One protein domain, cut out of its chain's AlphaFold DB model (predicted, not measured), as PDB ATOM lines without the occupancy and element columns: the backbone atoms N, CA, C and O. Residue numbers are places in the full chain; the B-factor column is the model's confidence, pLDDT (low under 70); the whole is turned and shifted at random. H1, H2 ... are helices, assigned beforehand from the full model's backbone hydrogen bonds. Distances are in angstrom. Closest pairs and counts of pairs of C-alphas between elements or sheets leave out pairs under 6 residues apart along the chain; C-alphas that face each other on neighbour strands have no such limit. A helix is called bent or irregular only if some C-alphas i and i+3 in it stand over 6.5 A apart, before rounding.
ATOM      1  N   ALA A   6     329.912 335.322 354.217       68.19
ATOM      2  CA  ALA A   6     331.098 334.488 354.348       68.19
ATOM      3  C   ALA A   6     332.329 335.206 353.792       68.19
ATOM      4  O   ALA A   6     333.283 335.417 354.531       68.19
ATOM      5  N   TYR A   7     332.272 335.669 352.544       75.31
ATOM      6  CA  TYR A   7     333.387 336.385 351.933       75.31
ATOM      7  C   TYR A   7     333.756 337.661 352.692       75.31
ATOM      8  O   TYR A   7     334.926 337.856 352.994       75.31
ATOM      9  N   ALA A   8     332.773 338.479 353.084       75.94
ATOM     10  CA  ALA A   8     333.023 339.712 353.829       75.94
ATOM     11  C   ALA A   8     333.749 339.461 355.164       75.94
ATOM     12  O   ALA A   8     334.592 340.254 355.569       75.94
ATOM     13  N   ARG A   9     333.463 338.347 355.854       74.56
ATOM     14  CA  ARG A   9     334.205 337.967 357.070       74.56
ATOM     15  C   ARG A   9     335.665 337.644 356.756       74.56
ATOM     16  O   ARG A   9     336.552 338.100 357.470       74.56
ATOM     17  N   ILE A  10     335.900 336.893 355.684       77.25
ATOM     18  CA  ILE A  10     337.231 336.417 355.295       77.25
ATOM     19  C   ILE A  10     338.096 337.568 354.777       77.25
ATOM     20  O   ILE A  10     339.238 337.728 355.211       77.25
ATOM     21  N   SER A  11     337.540 338.409 353.904       80.19
ATOM     22  CA  SER A  11     338.243 339.571 353.370       80.19
ATOM     23  C   SER A  11     338.550 340.598 354.460       80.19
ATOM     24  O   SER A  11     339.654 341.133 354.487       80.19
ATOM     25  N   ASN A  12     337.652 340.805 355.430       82.25
ATOM     26  CA  ASN A  12     337.917 341.690 356.571       82.25
ATOM     27  C   ASN A  12     338.953 341.124 357.555       82.25
ATOM     28  O   ASN A  12     339.698 341.894 358.157       82.25
ATOM     29  N   ALA A  13     339.027 339.801 357.724       80.69
ATOM     30  CA  ALA A  13     340.026 339.169 358.585       80.69
ATOM     31  C   ALA A  13     341.442 339.215 357.984       80.69
ATOM     32  O   ALA A  13     342.432 339.160 358.714       80.69
ATOM     33  N   SER A  14     341.571 339.288 356.656       81.88
ATOM     34  CA  SER A  14     342.867 339.280 355.963       81.88
ATOM     35  C   SER A  14     342.863 340.164 354.709       81.88
ATOM     36  O   SER A  14     343.093 339.673 353.604       81.88
ATOM     37  N   PRO A  15     342.657 341.487 354.842       83.38
ATOM     38  CA  PRO A  15     342.423 342.371 353.697       83.38
ATOM     39  C   PRO A  15     343.598 342.405 352.719       83.38
ATOM     40  O   PRO A  15     343.389 342.452 351.513       83.38
ATOM     41  N   LYS A  16     344.835 342.293 353.217       84.94
ATOM     42  CA  LYS A  16     346.057 342.309 352.395       84.94
ATOM     43  C   LYS A  16     346.137 341.165 351.379       84.94
ATOM     44  O   LYS A  16     346.855 341.304 350.390       84.94
ATOM     45  N   GLU A  17     345.414 340.072 351.619       85.38
ATOM     46  CA  GLU A  17     345.402 338.883 350.763       85.38
ATOM     47  C   GLU A  17     344.379 338.981 349.627       85.38
ATOM     48  O   GLU A  17     344.530 338.307 348.613       85.38
ATOM     49  N   PHE A  18     343.362 339.839 349.765       86.00
ATOM     50  CA  PHE A  18     342.266 339.975 348.795       86.00
ATOM     51  C   PHE A  18     342.243 341.337 348.095       86.00
ATOM     52  O   PHE A  18     341.760 341.425 346.968       86.00
ATOM     53  N   ARG A  19     342.794 342.381 348.729       87.00
ATOM     54  CA  ARG A  19     342.886 343.751 348.204       87.00
ATOM     55  C   ARG A  19     344.270 344.068 347.687       87.00
ATOM     56  O   ARG A  19     345.272 343.717 348.316       87.00
ATOM     57  N   ALA A  20     344.324 344.734 346.541       87.06
ATOM     58  CA  ALA A  20     345.578 345.226 345.992       87.06
ATOM     59  C   ALA A  20     346.182 346.325 346.873       87.06
ATOM     60  O   ALA A  20     345.452 347.104 347.479       87.06
ATOM     61  N   ASN A  21     347.514 346.371 346.942       83.56
ATOM     62  CA  ASN A  21     348.237 347.335 347.780       83.56
ATOM     63  C   ASN A  21     349.136 348.282 346.970       83.56
ATOM     64  O   ASN A  21     349.488 349.355 347.443       83.56
ATOM     65  N   SER A  22     349.582 347.863 345.791       86.19
ATOM     66  CA  SER A  22     350.567 348.549 344.952       86.19
ATOM     67  C   SER A  22     349.999 348.904 343.582       86.19
ATOM     68  O   SER A  22     350.219 350.017 343.107       86.19
ATOM     69  N   VAL A  23     349.245 347.997 342.953       89.88
ATOM     70  CA  VAL A  23     348.614 348.238 341.646       89.88
ATOM     71  C   VAL A  23     347.122 347.955 341.726       89.88
ATOM     72  O   VAL A  23     346.695 346.806 341.693       89.88
ATOM     73  N   VAL A  24     346.330 349.023 341.796       90.75
ATOM     74  CA  VAL A  24     344.865 348.966 341.903       90.75
ATOM     75  C   VAL A  24     344.222 349.175 340.535       90.75
ATOM     76  O   VAL A  24     344.523 350.160 339.861       90.75
ATOM     77  N   PHE A  25     343.319 348.291 340.116       91.00
ATOM     78  CA  PHE A  25     342.552 348.413 338.877       91.00
ATOM     79  C   PHE A  25     341.169 349.018 339.105       91.00
ATOM     80  O   PHE A  25     340.423 348.595 339.980       91.00
ATOM     81  N   PHE A  26     340.803 349.968 338.247       84.50
ATOM     82  CA  PHE A  26     339.483 350.584 338.170       84.50
ATOM     83  C   PHE A  26     338.419 349.607 337.684       84.50
ATOM     84  O   PHE A  26     337.277 349.656 338.128       84.50
ATOM     85  N   SER A  27     338.770 348.703 336.764       67.50
ATOM     86  CA  SER A  27     337.813 347.725 336.235       67.50
ATOM     87  C   SER A  27     337.624 346.489 337.121       67.50
ATOM     88  O   SER A  27     337.192 345.458 336.601       67.50
ATOM     89  N   ALA A  28     337.963 346.543 338.409       70.12
ATOM     90  CA  ALA A  28     337.956 345.357 339.245       70.12
ATOM     91  C   ALA A  28     336.555 344.729 339.374       70.12
ATOM     92  O   ALA A  28     335.610 345.357 339.858       70.12
ATOM     93  N   VAL A  29     336.422 343.453 338.993       61.91
ATOM     94  CA  VAL A  29     335.160 342.683 339.097       61.91
ATOM     95  C   VAL A  29     334.642 342.619 340.551       61.91
ATOM     96  O   VAL A  29     333.438 342.494 340.785       61.91
ATOM     97  N   GLY A  30     335.537 342.787 341.531       58.56
ATOM     98  CA  GLY A  30     335.251 342.835 342.966       58.56
ATOM     99  C   GLY A  30     334.596 344.122 343.484       58.56
ATOM    100  O   GLY A  30     334.384 344.228 344.684       58.56
ATOM    101  N   GLY A  31     334.251 345.093 342.631       53.66
ATOM    102  CA  GLY A  31     333.301 346.168 342.962       53.66
ATOM    103  C   GLY A  31     333.706 347.150 344.071       53.66
ATOM    104  O   GLY A  31     332.856 347.910 344.536       53.66
ATOM    105  N   HIS A  32     334.962 347.154 344.512       52.25
ATOM    106  CA  HIS A  32     335.516 348.146 345.430       52.25
ATOM    107  C   HIS A  32     336.730 348.777 344.766       52.25
ATOM    108  O   HIS A  32     337.847 348.294 344.915       52.25
ATOM    109  N   THR A  33     336.510 349.853 344.017       62.09
ATOM    110  CA  THR A  33     337.628 350.695 343.612       62.09
ATOM    111  C   THR A  33     337.335 352.131 343.984       62.09
ATOM    112  O   THR A  33     336.496 352.790 343.369       62.09
ATOM    113  N   ASP A  34     338.041 352.617 345.002       71.75
ATOM    114  CA  ASP A  34     338.142 354.044 345.237       71.75
ATOM    115  C   ASP A  34     338.917 354.646 344.060       71.75
ATOM    116  O   ASP A  34     340.061 354.281 343.771       71.75
ATOM    117  N   SER A  35     338.280 355.572 343.340       81.38
ATOM    118  CA  SER A  35     338.937 356.262 342.235       81.38
ATOM    119  C   SER A  35     340.209 356.983 342.692       81.38
ATOM    120  O   SER A  35     341.085 357.222 341.860       81.38
ATOM    121  N   THR A  36     340.298 357.337 343.975       84.56
ATOM    122  CA  THR A  36     341.467 357.946 344.611       84.56
ATOM    123  C   THR A  36     342.620 356.954 344.688       84.56
ATOM    124  O   THR A  36     343.717 357.271 344.235       84.56
ATOM    125  N   GLU A  37     342.375 355.734 345.172       86.19
ATOM    126  CA  GLU A  37     343.384 354.668 345.224       86.19
ATOM    127  C   GLU A  37     343.887 354.312 343.822       86.19
ATOM    128  O   GLU A  37     345.094 354.220 343.593       86.19
ATOM    129  N   TRP A  38     342.981 354.213 342.844       90.94
ATOM    130  CA  TRP A  38     343.370 354.015 341.447       90.94
ATOM    131  C   TRP A  38     344.255 355.153 340.916       90.94
ATOM    132  O   TRP A  38     345.258 354.892 340.246       90.94
ATOM    133  N   ALA A  39     343.907 356.408 341.219       89.19
ATOM    134  CA  ALA A  39     344.653 357.577 340.763       89.19
ATOM    135  C   ALA A  39     346.066 357.636 341.369       89.19
ATOM    136  O   ALA A  39     347.005 358.020 340.674       89.19
ATOM    137  N   LEU A  40     346.245 357.188 342.617       89.44
ATOM    138  CA  LEU A  40     347.569 357.057 343.240       89.44
ATOM    139  C   LEU A  40     348.457 356.032 342.512       89.44
ATOM    140  O   LEU A  40     349.667 356.226 342.405       89.44
ATOM    141  N   CYS A  41     347.864 354.978 341.946       90.50
ATOM    142  CA  CYS A  41     348.578 353.974 341.153       90.50
ATOM    143  C   CYS A  41     348.833 354.391 339.693       90.50
ATOM    144  O   CYS A  41     349.496 353.655 338.962       90.50
ATOM    145  N   PHE A  42     348.320 355.537 339.236       92.44
ATOM    146  CA  PHE A  42     348.417 355.940 337.832       92.44
ATOM    147  C   PHE A  42     349.864 356.201 337.386       92.44
ATOM    148  O   PHE A  42     350.298 355.668 336.366       92.44
ATOM    149  N   ARG A  43     350.632 356.972 338.168       91.50
ATOM    150  CA  ARG A  43     352.036 357.301 337.849       91.50
ATOM    151  C   ARG A  43     352.929 356.049 337.783       91.50
ATOM    152  O   ARG A  43     353.598 355.889 336.767       91.50
ATOM    153  N   PRO A  44     352.884 355.107 338.749       91.38
ATOM    154  CA  PRO A  44     353.598 353.832 338.624       91.38
ATOM    155  C   PRO A  44     353.242 353.031 337.362       91.38
ATOM    156  O   PRO A  44     354.131 352.479 336.717       91.38
ATOM    157  N   LYS A  45     351.961 352.990 336.961       94.56
ATOM    158  CA  LYS A  45     351.551 352.326 335.709       94.56
ATOM    159  C   LYS A  45     352.129 353.023 334.482       94.56
ATOM    160  O   LYS A  45     352.585 352.349 333.565       94.56
ATOM    161  N   ALA A  46     352.107 354.355 334.471       94.56
ATOM    162  CA  ALA A  46     352.659 355.163 333.392       94.56
ATOM    163  C   ALA A  46     354.161 354.930 333.227       94.56
ATOM    164  O   ALA A  46     354.603 354.626 332.123       94.56
ATOM    165  N   ALA A  47     354.917 354.992 334.324       93.06
ATOM    166  CA  ALA A  47     356.353 354.728 334.326       93.06
ATOM    167  C   ALA A  47     356.673 353.311 333.823       93.06
ATOM    168  O   ALA A  47     357.548 353.135 332.980       93.06
ATOM    169  N   ALA A  48     355.912 352.301 334.259       94.12
ATOM    170  CA  ALA A  48     356.103 350.927 333.804       94.12
ATOM    171  C   ALA A  48     355.801 350.745 332.305       94.12
ATOM    172  O   ALA A  48     356.525 350.038 331.608       94.12
ATOM    173  N   VAL A  49     354.752 351.398 331.788       96.25
ATOM    174  CA  VAL A  49     354.436 351.386 330.348       96.25
ATOM    175  C   VAL A  49     355.521 352.104 329.551       96.25
ATOM    176  O   VAL A  49     355.927 351.601 328.509       96.25
ATOM    177  N   TYR A  50     356.015 353.240 330.046       95.50
ATOM    178  CA  TYR A  50     357.122 353.961 329.428       95.50
ATOM    179  C   TYR A  50     358.366 353.078 329.329       95.50
ATOM    180  O   TYR A  50     358.836 352.848 328.221       95.50
ATOM    181  N   SER A  51     358.810 352.485 330.442       94.50
ATOM    182  CA  SER A  51     359.962 351.574 330.474       94.50
ATOM    183  C   SER A  51     359.778 350.363 329.552       94.50
ATOM    184  O   SER A  51     360.684 350.001 328.806       94.50
ATOM    185  N   ALA A  52     358.573 349.787 329.478       94.69
ATOM    186  CA  ALA A  52     358.289 348.701 328.538       94.69
ATOM    187  C   ALA A  52     358.369 349.132 327.056       94.69
ATOM    188  O   ALA A  52     358.651 348.299 326.187       94.69
ATOM    189  N   VAL A  53     358.101 350.404 326.749       95.19
ATOM    190  CA  VAL A  53     358.158 350.962 325.389       95.19
ATOM    191  C   VAL A  53     359.571 351.413 325.018       95.19
ATOM    192  O   VAL A  53     359.994 351.183 323.888       95.19
ATOM    193  N   THR A  54     360.300 352.040 325.942       92.56
ATOM    194  CA  THR A  54     361.608 352.660 325.682       92.56
ATOM    195  C   THR A  54     362.796 351.781 326.048       92.56
ATOM    196  O   THR A  54     363.856 351.937 325.453       92.56
ATOM    197  N   GLY A  55     362.630 350.853 326.992       89.12
ATOM    198  CA  GLY A  55     363.729 350.124 327.624       89.12
ATOM    199  C   GLY A  55     364.503 350.947 328.659       89.12
ATOM    200  O   GLY A  55     365.553 350.498 329.111       89.12
ATOM    201  N   GLU A  56     364.011 352.136 329.024       86.06
ATOM    202  CA  GLU A  56     364.664 353.059 329.956       86.06
ATOM    203  C   GLU A  56     363.854 353.203 331.248       86.06
ATOM    204  O   GLU A  56     362.625 353.317 331.220       86.06
ATOM    205  N   ASP A  57     364.548 353.244 332.385       78.56
ATOM    206  CA  ASP A  57     363.937 353.583 333.667       78.56
ATOM    207  C   ASP A  57     363.686 355.096 333.740       78.56
ATOM    208  O   ASP A  57     364.531 355.898 333.344       78.56
ATOM    209  N   GLY A  58     362.505 355.486 334.219       68.62
ATOM    210  CA  GLY A  58     362.095 356.889 334.238       68.62
ATOM    211  C   GLY A  58     362.754 357.722 335.346       68.62
ATOM    212  O   GLY A  58     362.913 357.257 336.475       68.62
ATOM    213  N   ASP A  59     363.073 358.978 335.030       75.56
ATOM    214  CA  ASP A  59     363.350 360.074 335.968       75.56
ATOM    215  C   ASP A  59     362.128 361.014 336.146       75.56
ATOM    216  O   ASP A  59     361.078 360.829 335.520       75.56
ATOM    217  N   GLU A  60     362.250 362.054 336.983       72.19
ATOM    218  CA  GLU A  60     361.163 363.023 337.219       72.19
ATOM    219  C   GLU A  60     360.711 363.780 335.953       72.19
ATOM    220  O   GLU A  60     359.555 364.200 335.868       72.19
ATOM    221  N   GLU A  61     361.585 363.953 334.956       72.38
ATOM    222  CA  GLU A  61     361.255 364.620 333.691       72.38
ATOM    223  C   GLU A  61     360.476 363.674 332.758       72.38
ATOM    224  O   GLU A  61     359.510 364.075 332.095       72.38
ATOM    225  N   THR A  62     360.826 362.386 332.758       83.19
ATOM    226  CA  THR A  62     360.123 361.349 331.991       83.19
ATOM    227  C   THR A  62     358.725 361.056 332.519       83.19
ATOM    228  O   THR A  62     357.887 360.600 331.744       83.19
ATOM    229  N   ASP A  63     358.414 361.365 333.782       84.31
ATOM    230  CA  ASP A  63     357.093 361.104 334.361       84.31
ATOM    231  C   ASP A  63     355.965 361.770 333.568       84.31
ATOM    232  O   ASP A  63     354.924 361.159 333.309       84.31
ATOM    233  N   ILE A  64     356.163 363.020 333.137       87.06
ATOM    234  CA  ILE A  64     355.156 363.746 332.354       87.06
ATOM    235  C   ILE A  64     354.962 363.066 330.994       87.06
ATOM    236  O   ILE A  64     353.823 362.836 330.575       87.06
ATOM    237  N   LYS A  65     356.062 362.690 330.331       89.50
ATOM    238  CA  LYS A  65     356.033 361.979 329.044       89.50
ATOM    239  C   LYS A  65     355.358 360.611 329.179       89.50
ATOM    240  O   LYS A  65     354.513 360.262 328.357       89.50
ATOM    241  N   ALA A  66     355.674 359.872 330.238       92.75
ATOM    242  CA  ALA A  66     355.117 358.564 330.555       92.75
ATOM    243  C   ALA A  66     353.603 358.630 330.778       92.75
ATOM    244  O   ALA A  66     352.841 357.846 330.205       92.75
ATOM    245  N   MET A  67     353.145 359.597 331.574       92.44
ATOM    246  CA  MET A  67     351.722 359.790 331.831       92.44
ATOM    247  C   MET A  67     350.967 360.197 330.564       92.44
ATOM    248  O   MET A  67     349.899 359.647 330.287       92.44
ATOM    249  N   ALA A  68     351.524 361.110 329.765       91.50
ATOM    250  CA  ALA A  68     350.931 361.507 328.494       91.50
ATOM    251  C   ALA A  68     350.844 360.322 327.515       91.50
ATOM    252  O   ALA A  68     349.780 360.084 326.938       91.50
ATOM    253  N   LEU A  69     351.918 359.533 327.385       94.75
ATOM    254  CA  LEU A  69     351.956 358.321 326.564       94.75
ATOM    255  C   LEU A  69     350.847 357.341 326.963       94.75
ATOM    256  O   LEU A  69     350.071 356.914 326.107       94.75
ATOM    257  N   LEU A  70     350.726 357.030 328.258       96.06
ATOM    258  CA  LEU A  70     349.705 356.110 328.756       96.06
ATOM    259  C   LEU A  70     348.287 356.627 328.487       96.06
ATOM    260  O   LEU A  70     347.444 355.863 328.019       96.06
ATOM    261  N   ILE A  71     348.007 357.914 328.726       94.31
ATOM    262  CA  ILE A  71     346.679 358.483 328.438       94.31
ATOM    263  C   ILE A  71     346.361 358.402 326.947       94.31
ATOM    264  O   ILE A  71     345.241 358.042 326.587       94.31
ATOM    265  N   HIS A  72     347.309 358.739 326.074       93.44
ATOM    266  CA  HIS A  72     347.074 358.725 324.634       93.44
ATOM    267  C   HIS A  72     346.878 357.307 324.092       93.44
ATOM    268  O   HIS A  72     345.897 357.074 323.385       93.44
ATOM    269  N   ALA A  73     347.707 356.349 324.509       95.00
ATOM    270  CA  ALA A  73     347.506 354.942 324.176       95.00
ATOM    271  C   ALA A  73     346.145 354.434 324.687       95.00
ATOM    272  O   ALA A  73     345.377 353.825 323.944       95.00
ATOM    273  N   ALA A  74     345.782 354.756 325.933       95.19
ATOM    274  CA  ALA A  74     344.504 354.349 326.509       95.19
ATOM    275  C   ALA A  74     343.299 354.986 325.801       95.19
ATOM    276  O   ALA A  74     342.294 354.309 325.608       95.19
ATOM    277  N   LYS A  75     343.377 356.251 325.369       92.38
ATOM    278  CA  LYS A  75     342.316 356.900 324.574       92.38
ATOM    279  C   LYS A  75     342.082 356.182 323.252       92.38
ATOM    280  O   LYS A  75     340.930 355.938 322.894       92.38
ATOM    281  N   ASN A  76     343.168 355.840 322.567       90.75
ATOM    282  CA  ASN A  76     343.117 355.131 321.297       90.75
ATOM    283  C   ASN A  76     342.539 353.720 321.478       90.75
ATOM    284  O   ASN A  76     341.776 353.280 320.635       90.75
ATOM    285  N   CYS A  77     342.798 353.048 322.605       92.19
ATOM    286  CA  CYS A  77     342.152 351.774 322.942       92.19
ATOM    287  C   CYS A  77     340.681 351.927 323.384       92.19
ATOM    288  O   CYS A  77     339.840 351.085 323.074       92.19
ATOM    289  N   ALA A  78     340.341 352.991 324.119       87.69
ATOM    290  CA  ALA A  78     339.011 353.197 324.697       87.69
ATOM    291  C   ALA A  78     337.912 353.393 323.639       87.69
ATOM    292  O   ALA A  78     336.745 353.088 323.910       87.69
ATOM    293  N   SER A  79     338.264 353.882 322.446       82.00
ATOM    294  CA  SER A  79     337.340 353.981 321.311       82.00
ATOM    295  C   SER A  79     336.831 352.598 320.882       82.00
ATOM    296  O   SER A  79     335.629 352.441 320.673       82.00
ATOM    297  N   PHE A  80     337.698 351.582 320.866       79.38
ATOM    298  CA  PHE A  80     337.350 350.196 320.530       79.38
ATOM    299  C   PHE A  80     336.548 349.516 321.644       79.38
ATOM    300  O   PHE A  80     335.522 348.897 321.379       79.38
ATOM    301  N   VAL A  81     336.929 349.743 322.907       74.94
ATOM    302  CA  VAL A  81     336.176 349.257 324.083       74.94
ATOM    303  C   VAL A  81     334.747 349.824 324.123       74.94
ATOM    304  O   VAL A  81     333.827 349.192 324.640       74.94
ATOM    305  N   SER A  82     334.545 351.031 323.586       69.44
ATOM    306  CA  SER A  82     333.229 351.679 323.514       69.44
ATOM    307  C   SER A  82     332.426 351.272 322.270       69.44
ATOM    308  O   SER A  82     331.197 351.312 322.315       69.44
ATOM    309  N   ALA A  83     333.091 350.874 321.180       60.69
ATOM    310  CA  ALA A  83     332.458 350.446 319.933       60.69
ATOM    311  C   ALA A  83     331.785 349.067 320.057       60.69
ATOM    312  O   ALA A  83     330.669 348.902 319.575       60.69
ATOM    313  N   GLU A  84     332.374 348.120 320.794       53.16
ATOM    314  CA  GLU A  84     331.756 346.800 321.036       53.16
ATOM    315  C   GLU A  84     330.442 346.884 321.837       53.16
ATOM    316  O   GLU A  84     329.574 346.029 321.704       53.16
ATOM    317  N   PRO A 105     347.414 371.910 333.354       56.12
ATOM    318  CA  PRO A 105     348.808 371.873 333.766       56.12
ATOM    319  C   PRO A 105     349.197 370.431 334.100       56.12
ATOM    320  O   PRO A 105     348.513 369.750 334.861       56.12
ATOM    321  N   TRP A 106     350.297 369.978 333.507       61.31
ATOM    322  CA  TRP A 106     350.918 368.701 333.838       61.31
ATOM    323  C   TRP A 106     351.953 368.896 334.950       61.31
ATOM    324  O   TRP A 106     352.633 369.926 334.947       61.31
ATOM    325  N   PRO A 107     352.115 367.936 335.878       67.81
ATOM    326  CA  PRO A 107     351.401 366.659 335.992       67.81
ATOM    327  C   PRO A 107     349.925 366.825 336.392       67.81
ATOM    328  O   PRO A 107     349.585 367.732 337.149       67.81
ATOM    329  N   LEU A 108     349.049 365.938 335.895       72.25
ATOM    330  CA  LEU A 108     347.628 365.972 336.254       72.25
ATOM    331  C   LEU A 108     347.471 365.761 337.769       72.25
ATOM    332  O   LEU A 108     347.940 364.744 338.288       72.25
ATOM    333  N   PRO A 109     346.797 366.673 338.494       77.50
ATOM    334  CA  PRO A 109     346.528 366.462 339.907       77.50
ATOM    335  C   PRO A 109     345.630 365.233 340.088       77.50
ATOM    336  O   PRO A 109     344.818 364.907 339.220       77.50
ATOM    337  N   THR A 110     345.704 364.583 341.253       78.44
ATOM    338  CA  THR A 110     344.875 363.409 341.579       78.44
ATOM    339  C   THR A 110     343.389 363.660 341.309       78.44
ATOM    340  O   THR A 110     342.711 362.781 340.791       78.44
ATOM    341  N   ALA A 111     342.893 364.878 341.564       78.38
ATOM    342  CA  ALA A 111     341.514 365.278 341.275       78.38
ATOM    343  C   ALA A 111     341.146 365.237 339.775       78.38
ATOM    344  O   ALA A 111     340.014 364.918 339.421       78.38
ATOM    345  N   ALA A 112     342.092 365.533 338.879       81.31
ATOM    346  CA  ALA A 112     341.876 365.416 337.438       81.31
ATOM    347  C   ALA A 112     341.872 363.941 337.002       81.31
ATOM    348  O   ALA A 112     341.023 363.524 336.215       81.31
ATOM    349  N   LEU A 113     342.756 363.120 337.582       84.88
ATOM    350  CA  LEU A 113     342.792 361.672 337.341       84.88
ATOM    351  C   LEU A 113     341.516 360.971 337.836       84.88
ATOM    352  O   LEU A 113     340.970 360.109 337.143       84.88
ATOM    353  N   THR A 114     340.994 361.360 339.002       83.94
ATOM    354  CA  THR A 114     339.716 360.841 339.508       83.94
ATOM    355  C   THR A 114     338.534 361.285 338.646       83.94
ATOM    356  O   THR A 114     337.573 360.529 338.515       83.94
ATOM    357  N   GLY A 115     338.619 362.444 337.989       83.88
ATOM    358  CA  GLY A 115     337.616 362.947 337.049       83.88
ATOM    359  C   GLY A 115     337.604 362.274 335.669       83.88
ATOM    360  O   GLY A 115     336.702 362.546 334.877       83.88
ATOM    361  N   LEU A 116     338.566 361.396 335.351       86.50
ATOM    362  CA  LEU A 116     338.617 360.746 334.037       86.50
ATOM    363  C   LEU A 116     337.395 359.834 333.785       86.50
ATOM    364  O   LEU A 116     336.922 359.168 334.713       86.50
ATOM    365  N   PRO A 117     336.918 359.724 332.527       88.94
ATOM    366  CA  PRO A 117     335.837 358.806 332.180       88.94
ATOM    367  C   PRO A 117     336.187 357.359 332.524       88.94
ATOM    368  O   PRO A 117     337.315 356.913 332.301       88.94
ATOM    369  N   GLU A 118     335.198 356.588 332.978       87.75
ATOM    370  CA  GLU A 118     335.401 355.180 333.334       87.75
ATOM    371  C   GLU A 118     336.009 354.354 332.199       87.75
ATOM    372  O   GLU A 118     336.890 353.535 332.437       87.75
ATOM    373  N   THR A 119     335.552 354.559 330.962       88.38
ATOM    374  CA  THR A 119     336.060 353.838 329.784       88.38
ATOM    375  C   THR A 119     337.558 354.052 329.597       88.38
ATOM    376  O   THR A 119     338.279 353.104 329.297       88.38
ATOM    377  N   LEU A 120     338.040 355.270 329.856       90.81
ATOM    378  CA  LEU A 120     339.456 355.599 329.786       90.81
ATOM    379  C   LEU A 120     340.240 354.967 330.940       90.81
ATOM    380  O   LEU A 120     341.300 354.400 330.698       90.81
ATOM    381  N   LYS A 121     339.715 354.993 332.173       91.69
ATOM    382  CA  LYS A 121     340.361 354.334 333.324       91.69
ATOM    383  C   LYS A 121     340.519 352.825 333.106       91.69
ATOM    384  O   LYS A 121     341.587 352.273 333.354       91.69
ATOM    385  N   LYS A 122     339.485 352.171 332.563       91.50
ATOM    386  CA  LYS A 122     339.524 350.745 332.191       91.50
ATOM    387  C   LYS A 122     340.565 350.484 331.100       91.50
ATOM    388  O   LYS A 122     341.347 349.545 331.216       91.50
ATOM    389  N   ALA A 123     340.618 351.331 330.071       94.00
ATOM    390  CA  ALA A 123     341.619 351.213 329.015       94.00
ATOM    391  C   ALA A 123     343.052 351.397 329.545       94.00
ATOM    392  O   ALA A 123     343.930 350.640 329.150       94.00
ATOM    393  N   VAL A 124     343.283 352.328 330.479       95.56
ATOM    394  CA  VAL A 124     344.581 352.500 331.156       95.56
ATOM    395  C   VAL A 124     345.028 351.202 331.831       95.56
ATOM    396  O   VAL A 124     346.161 350.765 331.632       95.56
ATOM    397  N   ASP A 125     344.142 350.566 332.598       95.12
ATOM    398  CA  ASP A 125     344.474 349.322 333.294       95.12
ATOM    399  C   ASP A 125     344.779 348.176 332.328       95.12
ATOM    400  O   ASP A 125     345.724 347.417 332.540       95.12
ATOM    401  N   GLY A 126     343.997 348.062 331.252       96.00
ATOM    402  CA  GLY A 126     344.209 347.037 330.239       96.00
ATOM    403  C   GLY A 126     345.488 347.256 329.426       96.00
ATOM    404  O   GLY A 126     346.208 346.294 329.177       96.00
ATOM    405  N   VAL A 127     345.828 348.506 329.083       97.50
ATOM    406  CA  VAL A 127     347.112 348.843 328.440       97.50
ATOM    407  C   VAL A 127     348.273 348.445 329.345       97.50
ATOM    408  O   VAL A 127     349.172 347.746 328.888       97.50
ATOM    409  N   TYR A 128     348.230 348.809 330.632       97.25
ATOM    410  CA  TYR A 128     349.244 348.387 331.600       97.25
ATOM    411  C   TYR A 128     349.360 346.855 331.673       97.25
ATOM    412  O   TYR A 128     350.453 346.311 331.527       97.25
ATOM    413  N   MET A 129     348.239 346.143 331.831       96.75
ATOM    414  CA  MET A 129     348.235 344.681 331.928       96.75
ATOM    415  C   MET A 129     348.860 344.018 330.693       96.75
ATOM    416  O   MET A 129     349.645 343.083 330.827       96.75
ATOM    417  N   VAL A 130     348.531 344.494 329.492       97.44
ATOM    418  CA  VAL A 130     348.985 343.890 328.231       97.44
ATOM    419  C   VAL A 130     350.437 344.260 327.915       97.44
ATOM    420  O   VAL A 130     351.245 343.372 327.650       97.44
ATOM    421  N   VAL A 131     350.776 345.552 327.957       97.25
ATOM    422  CA  VAL A 131     352.090 346.075 327.535       97.25
ATOM    423  C   VAL A 131     353.189 345.744 328.537       97.25
ATOM    424  O   VAL A 131     354.318 345.476 328.130       97.25
ATOM    425  N   VAL A 132     352.861 345.761 329.831       95.88
ATOM    426  CA  VAL A 132     353.826 345.544 330.910       95.88
ATOM    427  C   VAL A 132     353.748 344.100 331.378       95.88
ATOM    428  O   VAL A 132     354.660 343.314 331.140       95.88
ATOM    429  N   PHE A 133     352.645 343.724 332.023       95.88
ATOM    430  CA  PHE A 133     352.613 342.495 332.811       95.88
ATOM    431  C   PHE A 133     352.632 341.226 331.944       95.88
ATOM    432  O   PHE A 133     353.531 340.398 332.081       95.88
ATOM    433  N   LEU A 134     351.671 341.075 331.026       95.88
ATOM    434  CA  LEU A 134     351.542 339.875 330.190       95.88
ATOM    435  C   LEU A 134     352.710 339.723 329.214       95.88
ATOM    436  O   LEU A 134     353.218 338.615 329.046       95.88
ATOM    437  N   ARG A 135     353.173 340.826 328.613       95.12
ATOM    438  CA  ARG A 135     354.349 340.828 327.733       95.12
ATOM    439  C   ARG A 135     355.599 340.357 328.463       95.12
ATOM    440  O   ARG A 135     356.252 339.427 327.994       95.12
ATOM    441  N   SER A 136     355.919 340.965 329.607       94.12
ATOM    442  CA  SER A 136     357.099 340.580 330.379       94.12
ATOM    443  C   SER A 136     356.991 339.151 330.895       94.12
ATOM    444  O   SER A 136     357.973 338.419 330.825       94.12
ATOM    445  N   LEU A 137     355.812 338.718 331.354       93.88
ATOM    446  CA  LEU A 137     355.627 337.349 331.830       93.88
ATOM    447  C   LEU A 137     355.874 336.348 330.703       93.88
ATOM    448  O   LEU A 137     356.653 335.414 330.868       93.88
ATOM    449  N   HIS A 138     355.270 336.574 329.538       93.12
ATOM    450  CA  HIS A 138     355.450 335.723 328.369       93.12
ATOM    451  C   HIS A 138     356.920 335.649 327.926       93.12
ATOM    452  O   HIS A 138     357.436 334.571 327.634       93.12
ATOM    453  N   GLN A 139     357.632 336.780 327.930       92.19
ATOM    454  CA  GLN A 139     359.065 336.823 327.630       92.19
ATOM    455  C   GLN A 139     359.898 336.065 328.671       92.19
ATOM    456  O   GLN A 139     360.780 335.292 328.293       92.19
ATOM    457  N   SER A 140     359.609 336.232 329.965       92.25
ATOM    458  CA  SER A 140     360.296 335.510 331.039       92.25
ATOM    459  C   SER A 140     360.053 334.006 330.938       92.25
ATOM    460  O   SER A 140     361.006 333.240 331.042       92.25
ATOM    461  N   MET A 141     358.819 333.578 330.669       90.69
ATOM    462  CA  MET A 141     358.470 332.162 330.526       90.69
ATOM    463  C   MET A 141     359.086 331.528 329.272       90.69
ATOM    464  O   MET A 141     359.511 330.380 329.326       90.69
ATOM    465  N   LYS A 142     359.212 332.274 328.166       89.31
ATOM    466  CA  LYS A 142     359.914 331.816 326.953       89.31
ATOM    467  C   LYS A 142     361.432 331.726 327.117       89.31
ATOM    468  O   LYS A 142     362.062 330.893 326.472       89.31
ATOM    469  N   SER A 143     362.023 332.604 327.924       87.94
ATOM    470  CA  SER A 143     363.484 332.726 328.039       87.94
ATOM    471  C   SER A 143     364.116 331.730 329.013       87.94
ATOM    472  O   SER A 143     365.334 331.578 329.008       87.94
ATOM    473  N   HIS A 144     363.319 331.064 329.850       85.62
ATOM    474  CA  HIS A 144     363.824 330.187 330.903       85.62
ATOM    475  C   HIS A 144     363.319 328.758 330.736       85.62
ATOM    476  O   HIS A 144     362.233 328.507 330.221       85.62
ATOM    477  N   SER A 145     364.137 327.810 331.191       75.00
ATOM    478  CA  SER A 145     363.879 326.377 331.026       75.00
ATOM    479  C   SER A 145     362.866 325.823 332.031       75.00
ATOM    480  O   SER A 145     362.265 324.774 331.795       75.00
ATOM    481  N   ASN A 146     362.693 326.509 333.163       77.94
ATOM    482  CA  ASN A 146     361.800 326.115 334.243       77.94
ATOM    483  C   ASN A 146     361.140 327.332 334.909       77.94
ATOM    484  O   ASN A 146     361.597 328.474 334.794       77.94
ATOM    485  N   ARG A 147     360.040 327.063 335.621       84.75
ATOM    486  CA  ARG A 147     359.223 328.074 336.300       84.75
ATOM    487  C   ARG A 147     360.005 328.842 337.361       84.75
ATOM    488  O   ARG A 147     359.799 330.042 337.500       84.75
ATOM    489  N   GLU A 148     360.873 328.182 338.121       84.31
ATOM    490  CA  GLU A 148     361.602 328.810 339.223       84.31
ATOM    491  C   GLU A 148     362.600 329.875 338.736       84.31
ATOM    492  O   GLU A 148     362.738 330.929 339.362       84.31
ATOM    493  N   GLU A 149     363.276 329.626 337.613       84.62
ATOM    494  CA  GLU A 149     364.156 330.591 336.947       84.62
ATOM    495  C   GLU A 149     363.368 331.779 336.388       84.62
ATOM    496  O   GLU A 149     363.707 332.934 336.671       84.62
ATOM    497  N   ALA A 150     362.276 331.496 335.665       86.44
ATOM    498  CA  ALA A 150     361.382 332.529 335.153       86.44
ATOM    499  C   ALA A 150     360.835 333.401 336.292       86.44
ATOM    500  O   ALA A 150     360.776 334.623 336.172       86.44
ATOM    501  N   GLU A 151     360.500 332.790 337.430       87.00
ATOM    502  CA  GLU A 151     360.009 333.485 338.614       87.00
ATOM    503  C   GLU A 151     361.046 334.408 339.242       87.00
ATOM    504  O   GLU A 151     360.700 335.534 339.602       87.00
ATOM    505  N   ALA A 152     362.300 333.976 339.370       86.81
ATOM    506  CA  ALA A 152     363.356 334.822 339.914       86.81
ATOM    507  C   ALA A 152     363.577 336.070 339.041       86.81
ATOM    508  O   ALA A 152     363.607 337.187 339.564       86.81
ATOM    509  N   SER A 153     363.653 335.883 337.719       87.19
ATOM    510  CA  SER A 153     363.795 336.970 336.743       87.19
ATOM    511  C   SER A 153     362.589 337.918 336.771       87.19
ATOM    512  O   SER A 153     362.744 339.127 336.944       87.19
ATOM    513  N   PHE A 154     361.374 337.376 336.698       89.44
ATOM    514  CA  PHE A 154     360.149 338.172 336.663       89.44
ATOM    515  C   PHE A 154     359.908 338.938 337.974       89.44
ATOM    516  O   PHE A 154     359.516 340.106 337.965       89.44
ATOM    517  N   THR A 155     360.218 338.315 339.116       89.75
ATOM    518  CA  THR A 155     360.112 338.950 340.439       89.75
ATOM    519  C   THR A 155     361.105 340.098 340.604       89.75
ATOM    520  O   THR A 155     360.769 341.091 341.249       89.75
ATOM    521  N   SER A 156     362.300 339.987 340.015       85.56
ATOM    522  CA  SER A 156     363.285 341.072 339.989       85.56
ATOM    523  C   SER A 156     362.785 342.291 339.214       85.56
ATOM    524  O   SER A 156     363.086 343.410 339.612       85.56
ATOM    525  N   ALA A 157     362.043 342.084 338.123       84.38
ATOM    526  CA  ALA A 157     361.596 343.162 337.243       84.38
ATOM    527  C   ALA A 157     360.354 343.906 337.766       84.38
ATOM    528  O   ALA A 157     360.278 345.123 337.655       84.38
ATOM    529  N   HIS A 158     359.382 343.194 338.349       85.06
ATOM    530  CA  HIS A 158     358.078 343.782 338.719       85.06
ATOM    531  C   HIS A 158     357.874 343.966 340.225       85.06
ATOM    532  O   HIS A 158     356.979 344.692 340.652       85.06
ATOM    533  N   GLY A 159     358.695 343.315 341.052       88.31
ATOM    534  CA  GLY A 159     358.525 343.291 342.500       88.31
ATOM    535  C   GLY A 159     357.376 342.383 342.958       88.31
ATOM    536  O   GLY A 159     356.362 342.190 342.289       88.31
ATOM    537  N   ARG A 160     357.519 341.810 344.160       91.38
ATOM    538  CA  ARG A 160     356.571 340.807 344.682       91.38
ATOM    539  C   ARG A 160     355.150 341.344 344.836       91.38
ATOM    540  O   ARG A 160     354.206 340.638 344.514       91.38
ATOM    541  N   ASN A 161     354.993 342.578 345.312       90.88
ATOM    542  CA  ASN A 161     353.669 343.128 345.611       90.88
ATOM    543  C   ASN A 161     352.814 343.291 344.352       90.88
ATOM    544  O   ASN A 161     351.642 342.932 344.378       90.88
ATOM    545  N   VAL A 162     353.413 343.749 343.247       92.00
ATOM    546  CA  VAL A 162     352.728 343.852 341.951       92.00
ATOM    547  C   VAL A 162     352.255 342.474 341.509       92.00
ATOM    548  O   VAL A 162     351.080 342.292 341.221       92.00
ATOM    549  N   ILE A 163     353.141 341.474 341.545       94.25
ATOM    550  CA  ILE A 163     352.815 340.101 341.142       94.25
ATOM    551  C   ILE A 163     351.667 339.530 341.983       94.25
ATOM    552  O   ILE A 163     350.777 338.870 341.447       94.25
ATOM    553  N   LEU A 164     351.650 339.789 343.289       94.50
ATOM    554  CA  LEU A 164     350.551 339.352 344.144       94.50
ATOM    555  C   LEU A 164     349.253 340.097 343.830       94.50
ATOM    556  O   LEU A 164     348.205 339.466 343.773       94.50
ATOM    557  N   ASP A 165     349.295 341.406 343.585       93.38
ATOM    558  CA  ASP A 165     348.099 342.210 343.323       93.38
ATOM    559  C   ASP A 165     347.330 341.775 342.069       93.38
ATOM    560  O   ASP A 165     346.106 341.887 342.045       93.38
ATOM    561  N   ILE A 166     348.013 341.238 341.054       93.81
ATOM    562  CA  ILE A 166     347.392 340.789 339.796       93.81
ATOM    563  C   ILE A 166     346.466 339.580 339.991       93.81
ATOM    564  O   ILE A 166     345.490 339.435 339.254       93.81
ATOM    565  N   ILE A 167     346.739 338.713 340.974       92.44
ATOM    566  CA  ILE A 167     345.946 337.494 341.215       92.44
ATOM    567  C   ILE A 167     344.877 337.667 342.304       92.44
ATOM    568  O   ILE A 167     344.085 336.760 342.562       92.44
ATOM    569  N   LYS A 168     344.820 338.841 342.939       92.56
ATOM    570  CA  LYS A 168     343.845 339.132 343.992       92.56
ATOM    571  C   LYS A 168     342.436 339.275 343.436       92.56
ATOM    572  O   LYS A 168     342.216 339.959 342.437       92.56
ATOM    573  N   TYR A 169     341.476 338.665 344.117       88.81
ATOM    574  CA  TYR A 169     340.079 338.582 343.710       88.81
ATOM    575  C   TYR A 169     339.432 339.969 343.562       88.81
ATOM    576  O   TYR A 169     338.761 340.226 342.562       88.81
ATOM    577  N   GLU A 170     339.697 340.902 344.487       87.75
ATOM    578  CA  GLU A 170     339.159 342.273 344.408       87.75
ATOM    579  C   GLU A 170     339.884 343.147 343.377       87.75
ATOM    580  O   GLU A 170     339.537 344.310 343.231       87.75
ATOM    581  N   ASN A 171     340.863 342.607 342.645       91.50
ATOM    582  CA  ASN A 171     341.684 343.338 341.682       91.50
ATOM    583  C   ASN A 171     341.774 342.608 340.330       91.50
ATOM    584  O   ASN A 171     342.835 342.507 339.721       91.50
ATOM    585  N   GLN A 172     340.658 342.044 339.865       91.50
ATOM    586  CA  GLN A 172     340.595 341.312 338.595       91.50
ATOM    587  C   GLN A 172     340.068 342.178 337.449       91.50
ATOM    588  O   GLN A 172     338.977 342.739 337.553       91.50
ATOM    589  N   LEU A 173     340.796 342.228 336.329       91.19
ATOM    590  CA  LEU A 173     340.319 342.850 335.090       91.19
ATOM    591  C   LEU A 173     339.412 341.895 334.297       91.19
ATOM    592  O   LEU A 173     339.724 340.704 334.213       91.19
ATOM    593  N   PRO A 174     338.340 342.397 333.654       91.19
ATOM    594  CA  PRO A 174     337.526 341.595 332.757       91.19
ATOM    595  C   PRO A 174     338.369 341.067 331.600       91.19
ATOM    596  O   PRO A 174     339.050 341.830 330.918       91.19
ATOM    597  N   LEU A 175     338.285 339.768 331.336       92.00
ATOM    598  CA  LEU A 175     338.982 339.151 330.217       92.00
ATOM    599  C   LEU A 175     338.574 339.754 328.860       92.00
ATOM    600  O   LEU A 175     339.480 340.029 328.074       92.00
ATOM    601  N   PRO A 176     337.282 340.055 328.586       90.94
ATOM    602  CA  PRO A 176     336.892 340.708 327.336       90.94
ATOM    603  C   PRO A 176     337.642 342.019 327.086       90.94
ATOM    604  O   PRO A 176     338.140 342.219 325.991       90.94
ATOM    605  N   LEU A 177     337.845 342.847 328.120       91.62
ATOM    606  CA  LEU A 177     338.610 344.094 328.007       91.62
ATOM    607  C   LEU A 177     340.039 343.846 327.501       91.62
ATOM    608  O   LEU A 177     340.533 344.594 326.660       91.62
ATOM    609  N   LEU A 178     340.708 342.804 328.005       93.94
ATOM    610  CA  LEU A 178     342.055 342.445 327.558       93.94
ATOM    611  C   LEU A 178     342.040 341.958 326.106       93.94
ATOM    612  O   LEU A 178     342.882 342.379 325.317       93.94
ATOM    613  N   LEU A 179     341.063 341.120 325.745       92.75
ATOM    614  CA  LEU A 179     340.913 340.597 324.385       92.75
ATOM    615  C   LEU A 179     340.619 341.703 323.360       92.75
ATOM    616  O   LEU A 179     341.123 341.614 322.244       92.75
ATOM    617  N   THR A 180     339.892 342.757 323.744       92.69
ATOM    618  CA  THR A 180     339.679 343.951 322.911       92.69
ATOM    619  C   THR A 180     340.959 344.785 322.778       92.69
ATOM    620  O   THR A 180     341.236 345.334 321.719       92.69
ATOM    621  N   ILE A 181     341.779 344.893 323.829       95.06
ATOM    622  CA  ILE A 181     342.977 345.753 323.826       95.06
ATOM    623  C   ILE A 181     344.151 345.132 323.061       95.06
ATOM    624  O   ILE A 181     344.833 345.844 322.326       95.06
ATOM    625  N   ILE A 182     344.392 343.826 323.210       95.81
ATOM    626  CA  ILE A 182     345.518 343.111 322.580       95.81
ATOM    627  C   ILE A 182     345.690 343.421 321.079       95.81
ATOM    628  O   ILE A 182     346.804 343.774 320.693       95.81
ATOM    629  N   PRO A 183     344.653 343.336 320.219       95.06
ATOM    630  CA  PRO A 183     344.817 343.589 318.786       95.06
ATOM    631  C   PRO A 183     345.100 345.059 318.435       95.06
ATOM    632  O   PRO A 183     345.528 345.334 317.317       95.06
ATOM    633  N   HIS A 184     344.865 346.004 319.351       95.12
ATOM    634  CA  HIS A 184     344.920 347.440 319.058       95.12
ATOM    635  C   HIS A 184     346.044 348.182 319.783       95.12
ATOM    636  O   HIS A 184     346.452 349.249 319.330       95.12
ATOM    637  N   VAL A 185     346.571 347.642 320.885       96.44
ATOM    638  CA  VAL A 185     347.467 348.392 321.774       96.44
ATOM    639  C   VAL A 185     348.787 348.797 321.122       96.44
ATOM    640  O   VAL A 185     349.283 349.886 321.390       96.44
ATOM    641  N   GLU A 186     349.346 347.969 320.234       96.25
ATOM    642  CA  GLU A 186     350.592 348.313 319.544       96.25
ATOM    643  C   GLU A 186     350.405 349.549 318.654       96.25
ATOM    644  O   GLU A 186     351.184 350.500 318.735       96.25
ATOM    645  N   GLN A 187     349.332 349.569 317.858       95.56
ATOM    646  CA  GLN A 187     349.003 350.725 317.033       95.56
ATOM    647  C   GLN A 187     348.606 351.927 317.898       95.56
ATOM    648  O   GLN A 187     349.035 353.040 317.626       95.56
ATOM    649  N   ALA A 188     347.872 351.708 318.990       95.44
ATOM    650  CA  ALA A 188     347.478 352.763 319.917       95.44
ATOM    651  C   ALA A 188     348.680 353.485 320.552       95.44
ATOM    652  O   ALA A 188     348.628 354.704 320.724       95.44
ATOM    653  N   VAL A 189     349.752 352.749 320.875       96.12
ATOM    654  CA  VAL A 189     351.032 353.312 321.335       96.12
ATOM    655  C   VAL A 189     351.687 354.121 320.218       96.12
ATOM    656  O   VAL A 189     352.062 355.267 320.449       96.12
ATOM    657  N   LYS A 190     351.763 353.580 318.995       95.62
ATOM    658  CA  LYS A 190     352.329 354.284 317.828       95.62
ATOM    659  C   LYS A 190     351.582 355.586 317.517       95.62
ATOM    660  O   LYS A 190     352.203 356.628 317.309       95.62
ATOM    661  N   ASP A 191     350.257 355.560 317.592       94.06
ATOM    662  CA  ASP A 191     349.378 356.710 317.361       94.06
ATOM    663  C   ASP A 191     349.479 357.779 318.462       94.06
ATOM    664  O   ASP A 191     349.046 358.916 318.266       94.06
ATOM    665  N   ALA A 192     350.085 357.469 319.616       92.81
ATOM    666  CA  ALA A 192     350.382 358.462 320.648       92.81
ATOM    667  C   ALA A 192     351.489 359.449 320.225       92.81
ATOM    668  O   ALA A 192     351.608 360.519 320.824       92.81
ATOM    669  N   LYS A 193     352.251 359.150 319.161       92.56
ATOM    670  CA  LYS A 193     353.324 360.006 318.631       92.56
ATOM    671  C   LYS A 193     352.845 361.424 318.297       92.56
ATOM    672  O   LYS A 193     353.428 362.398 318.774       92.56
ATOM    673  N   GLN A 194     351.783 361.557 317.496       89.56
ATOM    674  CA  GLN A 194     351.314 362.870 317.033       89.56
ATOM    675  C   GLN A 194     350.762 363.737 318.180       89.56
ATOM    676  O   GLN A 194     351.158 364.897 318.291       89.56
ATOM    677  N   PRO A 195     349.916 363.213 319.091       89.44
ATOM    678  CA  PRO A 195     349.468 363.979 320.247       89.44
ATOM    679  C   PRO A 195     350.595 364.464 321.163       89.44
ATOM    680  O   PRO A 195     350.455 365.548 321.732       89.44
ATOM    681  N   LEU A 196     351.680 363.690 321.307       88.81
ATOM    682  CA  LEU A 196     352.843 364.079 322.108       88.81
ATOM    683  C   LEU A 196     353.590 365.269 321.489       88.81
ATOM    684  O   LEU A 196     353.941 366.207 322.209       88.81
ATOM    685  N   LEU A 197     353.768 365.262 320.164       87.50
ATOM    686  CA  LEU A 197     354.342 366.374 319.398       87.50
ATOM    687  C   LEU A 197     353.468 367.631 319.483       87.50
ATOM    688  O   LEU A 197     353.941 368.698 319.876       87.50
ATOM    689  N   ASP A 198     352.175 367.500 319.181       86.62
ATOM    690  CA  ASP A 198     351.225 368.617 319.152       86.62
ATOM    691  C   ASP A 198     351.118 369.351 320.497       86.62
ATOM    692  O   ASP A 198     350.881 370.559 320.547       86.62
ATOM    693  N   GLN A 199     351.244 368.607 321.598       84.88
ATOM    694  CA  GLN A 199     351.155 369.135 322.960       84.88
ATOM    695  C   GLN A 199     352.518 369.503 323.552       84.88
ATOM    696  O   GLN A 199     352.569 369.929 324.703       84.88
ATOM    697  N   LYS A 200     353.598 369.403 322.766       85.44
ATOM    698  CA  LYS A 200     354.965 369.760 323.169       85.44
ATOM    699  C   LYS A 200     355.470 368.979 324.389       85.44
ATOM    700  O   LYS A 200     356.245 369.508 325.179       85.44
ATOM    701  N   PHE A 201     355.058 367.718 324.533       83.69
ATOM    702  CA  PHE A 201     355.664 366.808 325.515       83.69
ATOM    703  C   PHE A 201     357.051 366.327 325.087       83.69
ATOM    704  O   PHE A 201     357.810 365.811 325.899       83.69
ATOM    705  N   VAL A 202     357.367 366.479 323.804       85.12
ATOM    706  CA  VAL A 202     358.632 366.099 323.179       85.12
ATOM    707  C   VAL A 202     359.169 367.274 322.370       85.12
ATOM    708  O   VAL A 202     358.402 368.099 321.865       85.12
ATOM    709  N   SER A 203     360.491 367.346 322.240       80.69
ATOM    710  CA  SER A 203     361.204 368.516 321.702       80.69
ATOM    711  C   SER A 203     361.127 368.660 320.175       80.69
ATOM    712  O   SER A 203     361.595 369.654 319.622       80.69
ATOM    713  N   GLY A 204     360.567 367.666 319.480       82.69
ATOM    714  CA  GLY A 204     360.482 367.594 318.022       82.69
ATOM    715  C   GLY A 204     360.563 366.151 317.528       82.69
ATOM    716  O   GLY A 204     360.638 365.223 318.329       82.69
ATOM    717  N   GLU A 205     360.563 365.947 316.209       83.31
ATOM    718  CA  GLU A 205     360.556 364.602 315.603       83.31
ATOM    719  C   GLU A 205     361.790 363.752 315.936       83.31
ATOM    720  O   GLU A 205     361.722 362.526 315.864       83.31
ATOM    721  N   SER A 206     362.890 364.392 316.340       84.12
ATOM    722  CA  SER A 206     364.141 363.734 316.729       84.12
ATOM    723  C   SER A 206     364.187 363.287 318.197       84.12
ATOM    724  O   SER A 206     365.233 362.823 318.641       84.12
ATOM    725  N   ASP A 207     363.109 363.458 318.974       87.56
ATOM    726  CA  ASP A 207     363.078 363.023 320.378       87.56
ATOM    727  C   ASP A 207     363.197 361.481 320.467       87.56
ATOM    728  O   ASP A 207     362.424 360.778 319.797       87.56
ATOM    729  N   PRO A 208     364.131 360.932 321.278       87.81
ATOM    730  CA  PRO A 208     364.344 359.487 321.415       87.81
ATOM    731  C   PRO A 208     363.070 358.705 321.746       87.81
ATOM    732  O   PRO A 208     362.876 357.594 321.247       87.81
ATOM    733  N   LEU A 209     362.150 359.308 322.506       89.25
ATOM    734  CA  LEU A 209     360.871 358.692 322.841       89.25
ATOM    735  C   LEU A 209     360.054 358.357 321.589       89.25
ATOM    736  O   LEU A 209     359.438 357.295 321.514       89.25
ATOM    737  N   LEU A 210     360.043 359.236 320.584       91.25
ATOM    738  CA  LEU A 210     359.264 359.012 319.366       91.25
ATOM    739  C   LEU A 210     359.846 357.881 318.523       91.25
ATOM    740  O   LEU A 210     359.086 357.154 317.875       91.25
ATOM    741  N   HIS A 211     361.169 357.705 318.549       90.75
ATOM    742  CA  HIS A 211     361.812 356.553 317.930       90.75
ATOM    743  C   HIS A 211     361.365 355.261 318.622       90.75
ATOM    744  O   HIS A 211     360.897 354.342 317.950       90.75
ATOM    745  N   SER A 212     361.423 355.210 319.954       93.69
ATOM    746  CA  SER A 212     360.992 354.046 320.736       93.69
ATOM    747  C   SER A 212     359.509 353.722 320.550       93.69
ATOM    748  O   SER A 212     359.158 352.567 320.334       93.69
ATOM    749  N   ILE A 213     358.636 354.734 320.517       93.69
ATOM    750  CA  ILE A 213     357.207 354.565 320.206       93.69
ATOM    751  C   ILE A 213     357.009 353.960 318.811       93.69
ATOM    752  O   ILE A 213     356.184 353.067 318.634       93.69
ATOM    753  N   THR A 214     357.763 354.429 317.815       92.69
ATOM    754  CA  THR A 214     357.648 353.939 316.432       92.69
ATOM    755  C   THR A 214     358.162 352.502 316.308       92.69
ATOM    756  O   THR A 214     357.560 351.686 315.610       92.69
ATOM    757  N   ALA A 215     359.256 352.186 317.006       94.12
ATOM    758  CA  ALA A 215     359.883 350.868 317.028       94.12
ATOM    759  C   ALA A 215     359.168 349.863 317.948       94.12
ATOM    760  O   ALA A 215     359.470 348.670 317.897       94.12
ATOM    761  N   PHE A 216     358.237 350.324 318.786       95.56
ATOM    762  CA  PHE A 216     357.544 349.478 319.743       95.56
ATOM    763  C   PHE A 216     356.833 348.314 319.048       95.56
ATOM    764  O   PHE A 216     356.055 348.499 318.106       95.56
ATOM    765  N   SER A 217     357.069 347.113 319.571       94.75
ATOM    766  CA  SER A 217     356.307 345.921 319.225       94.75
ATOM    767  C   SER A 217     355.892 345.178 320.483       94.75
ATOM    768  O   SER A 217     356.712 344.931 321.378       94.75
ATOM    769  N   LEU A 218     354.618 344.786 320.528       94.69
ATOM    770  CA  LEU A 218     354.068 344.012 321.637       94.69
ATOM    771  C   LEU A 218     354.733 342.628 321.722       94.69
ATOM    772  O   LEU A 218     354.960 342.117 322.817       94.69
ATOM    773  N   GLY A 219     355.114 342.052 320.578       92.44
ATOM    774  CA  GLY A 219     355.765 340.742 320.497       92.44
ATOM    775  C   GLY A 219     354.809 339.549 320.605       92.44
ATOM    776  O   GLY A 219     355.270 338.410 320.668       92.44
ATOM    777  N   PHE A 220     353.499 339.798 320.627       94.25
ATOM    778  CA  PHE A 220     352.452 338.788 320.520       94.25
ATOM    779  C   PHE A 220     351.154 339.407 319.991       94.25
ATOM    780  O   PHE A 220     350.980 340.626 320.001       94.25
ATOM    781  N   SER A 221     350.236 338.558 319.546       93.88
ATOM    782  CA  SER A 221     348.927 338.916 319.007       93.88
ATOM    783  C   SER A 221     347.801 338.174 319.735       93.88
ATOM    784  O   SER A 221     348.032 337.355 320.626       93.88
TER     785      SER A 221
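Overview. This is residues 6 to 84 and 105 to 221 of the 453 residues of an uncharacterized protein of Apostasia shenzhenica (UniProt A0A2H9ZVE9). Two long helices, H5 and the first arm of H7, cross in the core, with H4 crossing H5 beside H7a, while the short helices H10, H11 and H12 cover another side of H5 and H13 reaches from H11 and H12 to the end of H4. H7 runs on nearly straight out of this core as H7b, and H8 folds back along it as a hairpin; the small helices H1 and H2 make an arm at the beginning of the printed part. The printed part has 196 residues, with thirteen named helices, H1 to H13 in order along the chain, and no named strand: the class is all helix. The helix packing is mostly crossed. The whole is compact, with a radius of gyration of the C-alphas of 16.8 A, and spans 56 by 44 by 36 A.

Along the chain. H1 is residues 6 to 13, and C-alpha 6 stands at (331.098, 334.488, 354.348). H2 is residues 15 to 18. After residues 19 to 34, with no named element, come H3, residues 35 to 40, and H4, residues 42 to 54, 18.2 A from first to last C-alpha. H5, residues 62 to 83, is 32.1 A long and has a kink of 25 degrees near residue 77; its C-alpha 62 is at (360.123, 361.349, 331.991). H6 is residues 110 to 114. H7, residues 118 to 143, was assigned as one helix by its hydrogen bonds but is bent: C-alphas 131 and 134 are 6.8 A apart. Its arms are H7a, residues 118 to 131, 19.9 A long, and H7b, residues 134 to 143, 14.1 A long. H8, residues 147 to 158, is 15.9 A long. H9 is residues 160 to 167, H10 residues 175 to 181, H11 residues 185 to 190, H12 residues 193 to 198 and H13 residues 208 to 215, ending with C-alpha 215 at (359.883, 350.868, 317.028).

Arrangement. H5 is the hub, touching five helices. It touches H7a, closest at the C-alphas of Ala 74 and Ala 123, 4.9 A apart, opposite ways at a steep tilt of 68 degrees, only just short of about perpendicular. With residues 62 to 70 alone it touches H4, about perpendicular at 86 degrees, the C-alphas of Ala 46 and Met 67 being closest at 5.0 A. With residues 69 to 77 alone it touches H11, closest at the C-alphas of Ala 73 and Ala 188, 4.8 A. It also touches H10 with residues 77 to 81 alone, closest at the C-alphas of Cys 77 and Ile 181, 6.1 A, and H12 with residues 65 to 72 alone, closest at the C-alphas of Ala 68 and Leu 196, 7.1 A. H4 touches H13 with residues 53 to 54 alone, the C-alphas of Thr 54 and Ser 212 being closest at 5.2 A. H12 and H13 form a helical hairpin and only just touch, with 3 pairs of C-alphas within 8 A, closest at Lys 193 and Leu 210, 6.1 A. H7a and H7b stand at a shallow tilt of 9 degrees. H7b and H8 form another helical hairpin, a steep tilt of 42 degrees, opposite ways, with the C-alphas of Ser 140 and Ala 150 closest at 5.2 A. H3 touches H6, closest at the C-alphas of Ser 35 and Thr 114, 5.4 A. H2 and H9 are near each other, and H1 is apart from H3 and H4, for instance. Every O i to N i+4 pair is within hydrogen-bond range in H1, H3, H4, H6, H7a, H7b, H8, H10, H11, H12 and H13; H5 has 17 of 18 and H9 has 3 of 4, and H2 is too short for such a pair.

Size, cuts and confidence. The two C-alphas farthest apart, those of Ala 6 and Ser 206, are 58.0 A apart. Residues 85 to 104 are cut out, and C-alphas 84 and 105 across the cut are 32.9 A apart. Of the links that are printed whole, the one from H2 to H3 is long, with 16 residues. The mean pLDDT of the printed part is 87.0; residues 6, 27, 29 to 33, 58, 82 to 84 and 105 to 107 are under 70.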